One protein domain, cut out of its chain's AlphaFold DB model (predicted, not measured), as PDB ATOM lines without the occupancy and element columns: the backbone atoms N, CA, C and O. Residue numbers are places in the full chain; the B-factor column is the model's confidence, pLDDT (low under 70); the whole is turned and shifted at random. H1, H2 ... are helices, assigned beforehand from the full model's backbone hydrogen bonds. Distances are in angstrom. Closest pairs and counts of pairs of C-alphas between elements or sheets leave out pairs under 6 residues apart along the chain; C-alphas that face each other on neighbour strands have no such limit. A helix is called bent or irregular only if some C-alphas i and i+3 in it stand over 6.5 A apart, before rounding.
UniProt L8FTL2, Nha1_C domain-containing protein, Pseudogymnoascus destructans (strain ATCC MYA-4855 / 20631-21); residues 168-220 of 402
ATOM      1  N   PHE A 168     -11.019  -2.600  11.497       71.50
ATOM      2  CA  PHE A 168     -10.263  -3.597  10.746       71.50
ATOM      3  C   PHE A 168     -11.239  -4.507   9.989       71.50
ATOM      4  O   PHE A 168     -12.122  -5.119  10.589       71.50
ATOM      5  N   THR A 169     -11.102  -4.581   8.666       72.19
ATOM      6  CA  THR A 169     -11.838  -5.512   7.803       72.19
ATOM      7  C   THR A 169     -10.832  -6.338   7.003       72.19
ATOM      8  O   THR A 169      -9.936  -5.793   6.356       72.19
ATOM      9  N   ILE A 170     -10.944  -7.667   7.060       70.94
ATOM     10  CA  ILE A 170     -10.163  -8.580   6.215       70.94
ATOM     11  C   ILE A 170     -11.106  -9.154   5.163       70.94
ATOM     12  O   ILE A 170     -12.113  -9.785   5.474       70.94
ATOM     13  N   GLY A 171     -10.790  -8.897   3.893       64.44
ATOM     14  CA  GLY A 171     -11.680  -9.230   2.785       64.44
ATOM     15  C   GLY A 171     -12.920  -8.333   2.742       64.44
ATOM     16  O   GLY A 171     -13.251  -7.610   3.678       64.44
ATOM     17  N   SER A 172     -13.645  -8.364   1.631       59.88
ATOM     18  CA  SER A 172     -14.869  -7.580   1.405       59.88
ATOM     19  C   SER A 172     -16.051  -7.974   2.310       59.88
ATOM     20  O   SER A 172     -17.176  -7.558   2.062       59.88
ATOM     21  N   ALA A 173     -15.821  -8.792   3.343       63.59
ATOM     22  CA  ALA A 173     -16.845  -9.419   4.172       63.59
ATOM     23  C   ALA A 173     -17.539  -8.459   5.157       63.59
ATOM     24  O   ALA A 173     -18.480  -8.857   5.832       63.59
ATOM     25  N   GLY A 174     -17.099  -7.198   5.262       65.94
ATOM     26  CA  GLY A 174     -17.822  -6.152   5.998       65.94
ATOM     27  C   GLY A 174     -17.910  -6.341   7.519       65.94
ATOM     28  O   GLY A 174     -18.554  -5.540   8.195       65.94
ATOM     29  N   ARG A 175     -17.260  -7.366   8.087       77.56
ATOM     30  CA  ARG A 175     -17.225  -7.604   9.534       77.56
ATOM     31  C   ARG A 175     -16.188  -6.688  10.185       77.56
ATOM     32  O   ARG A 175     -15.019  -6.733   9.817       77.56
ATOM     33  N   ARG A 176     -16.619  -5.868  11.149       77.50
ATOM     34  CA  ARG A 176     -15.733  -5.033  11.978       77.50
ATOM     35  C   ARG A 176     -15.010  -5.944  12.970       77.50
ATOM     36  O   ARG A 176     -15.672  -6.611  13.762       77.50
ATOM     37  N   LEU A 177     -13.687  -6.006  12.882       83.50
ATOM     38  CA  LEU A 177     -12.843  -6.822  13.752       83.50
ATOM     39  C   LEU A 177     -12.129  -5.924  14.759       83.50
ATOM     40  O   LEU A 177     -11.658  -4.845  14.396       83.50
ATOM     41  N   THR A 178     -12.007  -6.398  16.000       85.25
ATOM     42  CA  THR A 178     -11.063  -5.809  16.956       85.25
ATOM     43  C   THR A 178      -9.633  -6.062  16.479       85.25
ATOM     44  O   THR A 178      -9.371  -6.963  15.675       85.25
ATOM     45  N   LYS A 179      -8.669  -5.289  16.980       85.31
ATOM     46  CA  LYS A 179      -7.247  -5.477  16.654       85.31
ATOM     47  C   LYS A 179      -6.754  -6.893  16.970       85.31
ATOM     48  O   LYS A 179      -5.977  -7.468  16.208       85.31
ATOM     49  N   GLU A 180      -7.217  -7.468  18.078       85.44
ATOM     50  CA  GLU A 180      -6.881  -8.838  18.470       85.44
ATOM     51  C   GLU A 180      -7.504  -9.863  17.526       85.44
ATOM     52  O   GLU A 180      -6.809 -10.777  17.077       85.44
ATOM     53  N   ASP A 181      -8.774  -9.681  17.161       87.56
ATOM     54  CA  ASP A 181      -9.453 -10.547  16.196       87.56
ATOM     55  C   ASP A 181      -8.776 -10.496  14.829       87.56
ATOM     56  O   ASP A 181      -8.521 -11.542  14.237       87.56
ATOM     57  N   PHE A 182      -8.392  -9.304  14.366       86.19
ATOM     58  CA  PHE A 182      -7.632  -9.121  13.133       86.19
ATOM     59  C   PHE A 182      -6.304  -9.885  13.177       86.19
ATOM     60  O   PHE A 182      -5.971 -10.634  12.258       86.19
ATOM     61  N   LEU A 183      -5.534  -9.741  14.259       86.19
ATOM     62  CA  LEU A 183      -4.259 -10.444  14.406       86.19
ATOM     63  C   LEU A 183      -4.450 -11.960  14.472       86.19
ATOM     64  O   LEU A 183      -3.640 -12.703  13.914       86.19
ATOM     65  N   ASN A 184      -5.500 -12.429  15.141       88.75
ATOM     66  CA  ASN A 184      -5.820 -13.848  15.234       88.75
ATOM     67  C   ASN A 184      -6.284 -14.415  13.887       88.75
ATOM     68  O   ASN A 184      -5.870 -15.519  13.532       88.75
ATOM     69  N   GLU A 185      -7.051 -13.650  13.112       87.00
ATOM     70  CA  GLU A 185      -7.484 -14.004  11.760       87.00
ATOM     71  C   GLU A 185      -6.297 -14.067  10.793       87.00
ATOM     72  O   GLU A 185      -6.085 -15.083  10.139       87.00
ATOM     73  N   ILE A 186      -5.419 -13.060  10.773       87.00
ATOM     74  CA  ILE A 186      -4.203 -13.123   9.948       87.00
ATOM     75  C   ILE A 186      -3.309 -14.290  10.371       87.00
ATOM     76  O   ILE A 186      -2.724 -14.950   9.517       87.00
ATOM     77  N   ARG A 187      -3.186 -14.587  11.670       87.94
ATOM     78  CA  ARG A 187      -2.377 -15.723  12.149       87.94
ATOM     79  C   ARG A 187      -2.975 -17.081  11.784       87.94
ATOM     80  O   ARG A 187      -2.195 -18.023  11.635       87.94
ATOM     81  N   SER A 188      -4.301 -17.190  11.690       88.62
ATOM     82  CA  SER A 188      -4.992 -18.435  11.340       88.62
ATOM     83  C   SER A 188      -4.988 -18.711   9.836       88.62
ATOM     84  O   SER A 188      -5.042 -19.876   9.449       88.62
ATOM     85  N   LEU A 189      -4.865 -17.675   9.000       88.31
ATOM     86  CA  LEU A 189      -4.750 -17.829   7.553       88.31
ATOM     87  C   LEU A 189      -3.481 -18.591   7.144       88.31
ATOM     88  O   LEU A 189      -2.388 -18.400   7.694       88.31
ATOM     89  N   ASP A 190      -3.625 -19.390   6.087       90.94
ATOM     90  CA  ASP A 190      -2.504 -20.046   5.421       90.94
ATOM     91  C   ASP A 190      -1.471 -19.015   4.945       90.94
ATOM     92  O   ASP A 190      -1.842 -17.899   4.571       90.94
ATOM     93  N   PRO A 191      -0.174 -19.368   4.857       89.56
ATOM     94  CA  PRO A 191       0.860 -18.455   4.371       89.56
ATOM     95  C   PRO A 191       0.520 -17.792   3.026       89.56
ATOM     96  O   PRO A 191       0.730 -16.592   2.866       89.56
ATOM     97  N   LYS A 192      -0.113 -18.539   2.109       91.56
ATOM     98  CA  LYS A 192      -0.645 -18.022   0.835       91.56
ATOM     99  C   LYS A 192      -1.788 -17.022   1.024       91.56
ATOM    100  O   LYS A 192      -1.796 -15.974   0.384       91.56
ATOM    101  N   GLY A 193      -2.727 -17.319   1.921       90.94
ATOM    102  CA  GLY A 193      -3.826 -16.414   2.265       90.94
ATOM    103  C   GLY A 193      -3.318 -15.113   2.886       90.94
ATOM    104  O   GLY A 193      -3.756 -14.032   2.503       90.94
ATOM    105  N   ARG A 194      -2.316 -15.195   3.769       90.00
ATOM    106  CA  ARG A 194      -1.673 -14.016   4.366       90.00
ATOM    107  C   ARG A 194      -0.965 -13.153   3.336       90.00
ATOM    108  O   ARG A 194      -1.123 -11.938   3.377       90.00
ATOM    109  N   ALA A 195      -0.215 -13.763   2.418       91.81
ATOM    110  CA  ALA A 195       0.429 -13.035   1.329       91.81
ATOM    111  C   ALA A 195      -0.604 -12.284   0.478       91.81
ATOM    112  O   ALA A 195      -0.433 -11.095   0.237       91.81
ATOM    113  N   ALA A 196      -1.727 -12.923   0.134       91.94
ATOM    114  CA  ALA A 196      -2.801 -12.284  -0.627       91.94
ATOM    115  C   ALA A 196      -3.466 -11.110   0.117       91.94
ATOM    116  O   ALA A 196      -3.814 -10.103  -0.502       91.94
ATOM    117  N   VAL A 197      -3.642 -11.214   1.439       90.44
ATOM    118  CA  VAL A 197      -4.173 -10.110   2.258       90.44
ATOM    119  C   VAL A 197      -3.164  -8.962   2.359       90.44
ATOM    120  O   VAL A 197      -3.547  -7.805   2.195       90.44
ATOM    121  N   LEU A 198      -1.877  -9.269   2.559       91.06
ATOM    122  CA  LEU A 198      -0.797  -8.275   2.592       91.06
ATOM    123  C   LEU A 198      -0.573  -7.602   1.234       91.06
ATOM    124  O   LEU A 198      -0.264  -6.417   1.183       91.06
ATOM    125  N   ASP A 199      -0.761  -8.318   0.127       91.88
ATOM    126  CA  ASP A 199      -0.641  -7.753  -1.216       91.88
ATOM    127  C   ASP A 199      -1.705  -6.678  -1.479       91.88
ATOM    128  O   ASP A 199      -1.405  -5.666  -2.118       91.88
ATOM    129  N   ARG A 200      -2.912  -6.862  -0.931       89.44
ATOM    130  CA  ARG A 200      -4.032  -5.914  -1.035       89.44
ATOM    131  C   ARG A 200      -3.964  -4.763  -0.033       89.44
ATOM    132  O   ARG A 200      -4.678  -3.783  -0.218       89.44
ATOM    133  N   SER A 201      -3.160  -4.878   1.022       88.69
ATOM    134  CA  SER A 201      -3.022  -3.828   2.030       88.69
ATOM    135  C   SER A 201      -1.916  -2.832   1.675       88.69
ATOM    136  O   SER A 201      -1.078  -3.068   0.797       88.69
ATOM    137  N   ASP A 202      -1.890  -1.719   2.404       92.81
ATOM    138  CA  ASP A 202      -0.849  -0.688   2.320       92.81
ATOM    139  C   ASP A 202       0.442  -1.086   3.074       92.81
ATOM    140  O   ASP A 202       1.166  -0.267   3.636       92.81
ATOM    141  N   ALA A 203       0.726  -2.389   3.162       90.31
ATOM    142  CA  ALA A 203       1.954  -2.876   3.773       90.31
ATOM    143  C   ALA A 203       3.180  -2.493   2.918       90.31
ATOM    144  O   ALA A 203       3.107  -2.511   1.685       90.31
ATOM    145  N   PRO A 204       4.345  -2.213   3.531       93.06
ATOM    146  CA  PRO A 204       5.551  -1.875   2.783       93.06
ATOM    147  C   PRO A 204       5.998  -3.037   1.874       93.06
ATOM    148  O   PRO A 204       5.829  -4.207   2.237       93.06
ATOM    149  N   PRO A 205       6.632  -2.750   0.719       92.06
ATOM    150  CA  PRO A 205       6.976  -3.764  -0.285       92.06
ATOM    151  C   PRO A 205       7.889  -4.863   0.268       92.06
ATOM    152  O   PRO A 205       7.673  -6.040  -0.003       92.06
ATOM    153  N   ALA A 206       8.824  -4.508   1.154       91.12
ATOM    154  CA  ALA A 206       9.679  -5.478   1.835       91.12
ATOM    155  C   ALA A 206       8.876  -6.520   2.642       91.12
ATOM    156  O   ALA A 206       9.266  -7.684   2.713       91.12
ATOM    157  N   MET A 207       7.741  -6.126   3.231       89.06
ATOM    158  CA  MET A 207       6.864  -7.029   3.983       89.06
ATOM    159  C   MET A 207       6.038  -7.924   3.053       89.06
ATOM    160  O   MET A 207       5.870  -9.106   3.354       89.06
ATOM    161  N   LYS A 208       5.584  -7.397   1.907       93.19
ATOM    162  CA  LYS A 208       4.905  -8.190   0.867       93.19
ATOM    163  C   LYS A 208       5.833  -9.274   0.314       93.19
ATOM    164  O   LYS A 208       5.445 -10.435   0.239       93.19
ATOM    165  N   ASP A 209       7.090  -8.930   0.036       91.56
ATOM    166  CA  ASP A 209       8.083  -9.884  -0.470       91.56
ATOM    167  C   ASP A 209       8.410 -10.988   0.541       91.56
ATOM    168  O   ASP A 209       8.582 -12.148   0.167       91.56
ATOM    169  N   LEU A 210       8.504 -10.654   1.831       89.19
ATOM    170  CA  LEU A 210       8.675 -11.659   2.882       89.19
ATOM    171  C   LEU A 210       7.453 -12.580   2.979       89.19
ATOM    172  O   LEU A 210       7.616 -13.793   3.074       89.19
ATOM    173  N   ALA A 211       6.241 -12.031   2.884       89.62
ATOM    174  CA  ALA A 211       5.019 -12.826   2.907       89.62
ATOM    175  C   ALA A 211       4.891 -13.764   1.694       89.62
ATOM    176  O   ALA A 211       4.433 -14.894   1.847       89.62
ATOM    177  N   ARG A 212       5.338 -13.335   0.505       90.62
ATOM    178  CA  ARG A 212       5.399 -14.191  -0.694       90.62
ATOM    179  C   ARG A 212       6.391 -15.338  -0.524       90.62
ATOM    180  O   ARG A 212       6.028 -16.483  -0.761       90.62
ATOM    181  N   ARG A 213       7.592 -15.058  -0.008       89.69
ATOM    182  CA  ARG A 213       8.577 -16.108   0.314       89.69
ATOM    183  C   ARG A 213       8.053 -17.093   1.363       89.69
ATOM    184  O   ARG A 213       8.346 -18.278   1.280       89.69
ATOM    185  N   ASP A 214       7.254 -16.617   2.317       86.12
ATOM    186  CA  ASP A 214       6.574 -17.467   3.301       86.12
ATOM    187  C   ASP A 214       5.466 -18.337   2.687       86.12
ATOM    188  O   ASP A 214       5.169 -19.417   3.205       86.12
ATOM    189  N   ALA A 215       4.827 -17.861   1.616       87.88
ATOM    190  CA  ALA A 215       3.803 -18.583   0.869       87.88
ATOM    191  C   ALA A 215       4.382 -19.706  -0.010       87.88
ATOM    192  O   ALA A 215       3.681 -20.687  -0.296       87.88
ATOM    193  N   ASP A 216       5.652 -19.584  -0.398       87.06
ATOM    194  CA  ASP A 216       6.373 -20.572  -1.190       87.06
ATOM    195  C   ASP A 216       6.759 -21.789  -0.337       87.06
ATOM    196  O   ASP A 216       7.726 -21.792   0.425       87.06
ATOM    197  N   SER A 217       6.035 -22.897  -0.516       79.12
ATOM    198  CA  SER A 217       6.342 -24.177   0.143       79.12
ATOM    199  C   SER A 217       7.687 -24.778  -0.285       79.12
ATOM    200  O   SER A 217       8.193 -25.676   0.384       79.12
ATOM    201  N   SER A 218       8.252 -24.297  -1.398       78.19
ATOM    202  CA  SER A 218       9.538 -24.738  -1.949       78.19
ATOM    203  C   SER A 218      10.746 -24.221  -1.166       78.19
ATOM    204  O   SER A 218      11.849 -24.720  -1.391       78.19
ATOM    205  N   ILE A 219      10.572 -23.239  -0.273       70.94
ATOM    206  CA  ILE A 219      11.655 -22.675   0.540       70.94
ATOM    207  C   ILE A 219      11.449 -23.131   1.996       70.94
ATOM    208  O   ILE A 219      10.836 -22.428   2.805       70.94
ATOM    209  N   PRO A 220      11.912 -24.339   2.371       55.28
ATOM    210  CA  PRO A 220      11.823 -24.806   3.744       55.28
ATOM    211  C   PRO A 220      12.887 -24.102   4.598       55.28
ATOM    212  O   PRO A 220      14.021 -24.563   4.672       55.28
TER     213      PRO A 220
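Overview. This is residues 168 to 220 of the 402 residues of the protein "Nha1_C domain-containing protein" of Pseudogymnoascus destructans (strain ATCC MYA-4855 / 20631-21) (UniProt L8FTL2). Picture two helices, H2 and H3, side by side in a helical hairpin, with a third, H1, set aslant to H2 so that H1 and H2 make a V whose point is the tight link between them. H3 lies along H2 on the side away from H1, and the stretch without a named element before H1, residues 168 to 178, curves round in a loop at one end of the longest axis, while the tail after H3, residues 216 to 220, leads away at the other. The printed part has 53 residues with three named helices, in the order H1, H2, H3, and no named strand; its class is all helix, with 31 residues in the helices. It is only just compact, close to loose, with a radius of gyration of the C-alphas of 11.6 A, and its outline is elongated, the C-alphas spanning 34 by 20 by 18 A.

Arrangement. Start from the longest helix by residues, H3, residues 205 to 215, and look from there to H2, residues 191 to 200. H2 and H3 touch, with 18 pairs of C-alphas within 8 A. The closest C-alphas of the two are those of Lys 192 and Ala 215, 4.5 A apart, which lie near where H2 begins and at the last residue of H3. Their lines stand at a shallow tilt of 25 degrees and they run opposite ways, with 8.6 A from centre to centre; together they are a helical hairpin. Now go outward from H2 to H1, residues 179 to 188. H1 and H2 are close but not clearly touching, with 2 pairs of C-alphas within 8 A. The closest C-alphas here are those of Ile 186 and Arg 194, 6.2 A apart. The lines of H1 and H2 stand at a steep tilt of 48 degrees, opposite ways, and their centres are 13.1 A apart. H1 and H3 are apart. In the backbone of H1, H2 and H3 you will find every O i to N i+4 pair within hydrogen-bond range.

Along the chain. Find C-alpha 205 of Pro 205 at (6.976, -3.764, -0.285); from there H3 runs 15.2 A, first to last C-alpha, to Ala 215 at (3.803, -18.583, 0.869). The y values show it plainly: they fall along H3. For H2, look at C-alpha 191 of Pro 191 at (0.860, -18.455, 4.371) and go to Arg 200, where y has risen to -5.914; the length is 14.5 A. H1 begins with C-alpha 179 of Lys 179 at (-7.247, -5.477, 16.654) and ends at Ser 188, 14.2 A from first to last C-alpha. Both y and z fall from the first C-alpha of H1 to the last. None of the three helices is bent or irregular.

Size, cuts and confidence. The two C-alphas farthest apart are those of Gly 174, in the stretch before H1, and Pro 220, the last printed residue, at 35.1 A. From the first printed C-alpha, that of Phe 168, to the last, that of Pro 220, it is 31.4 A. The printed part has no cut. The link from H1 to H2, with 2 residues between them, and the link from H2 to H3, with 4, are both tight, and no link is long. The mean pLDDT of the printed part is 84.4. Look in the B-factor column for the model's low confidence, under 70, at residues 171 to 174 and at residue 220; the means are 87 for H1, 91 for H2 and 90 for H3.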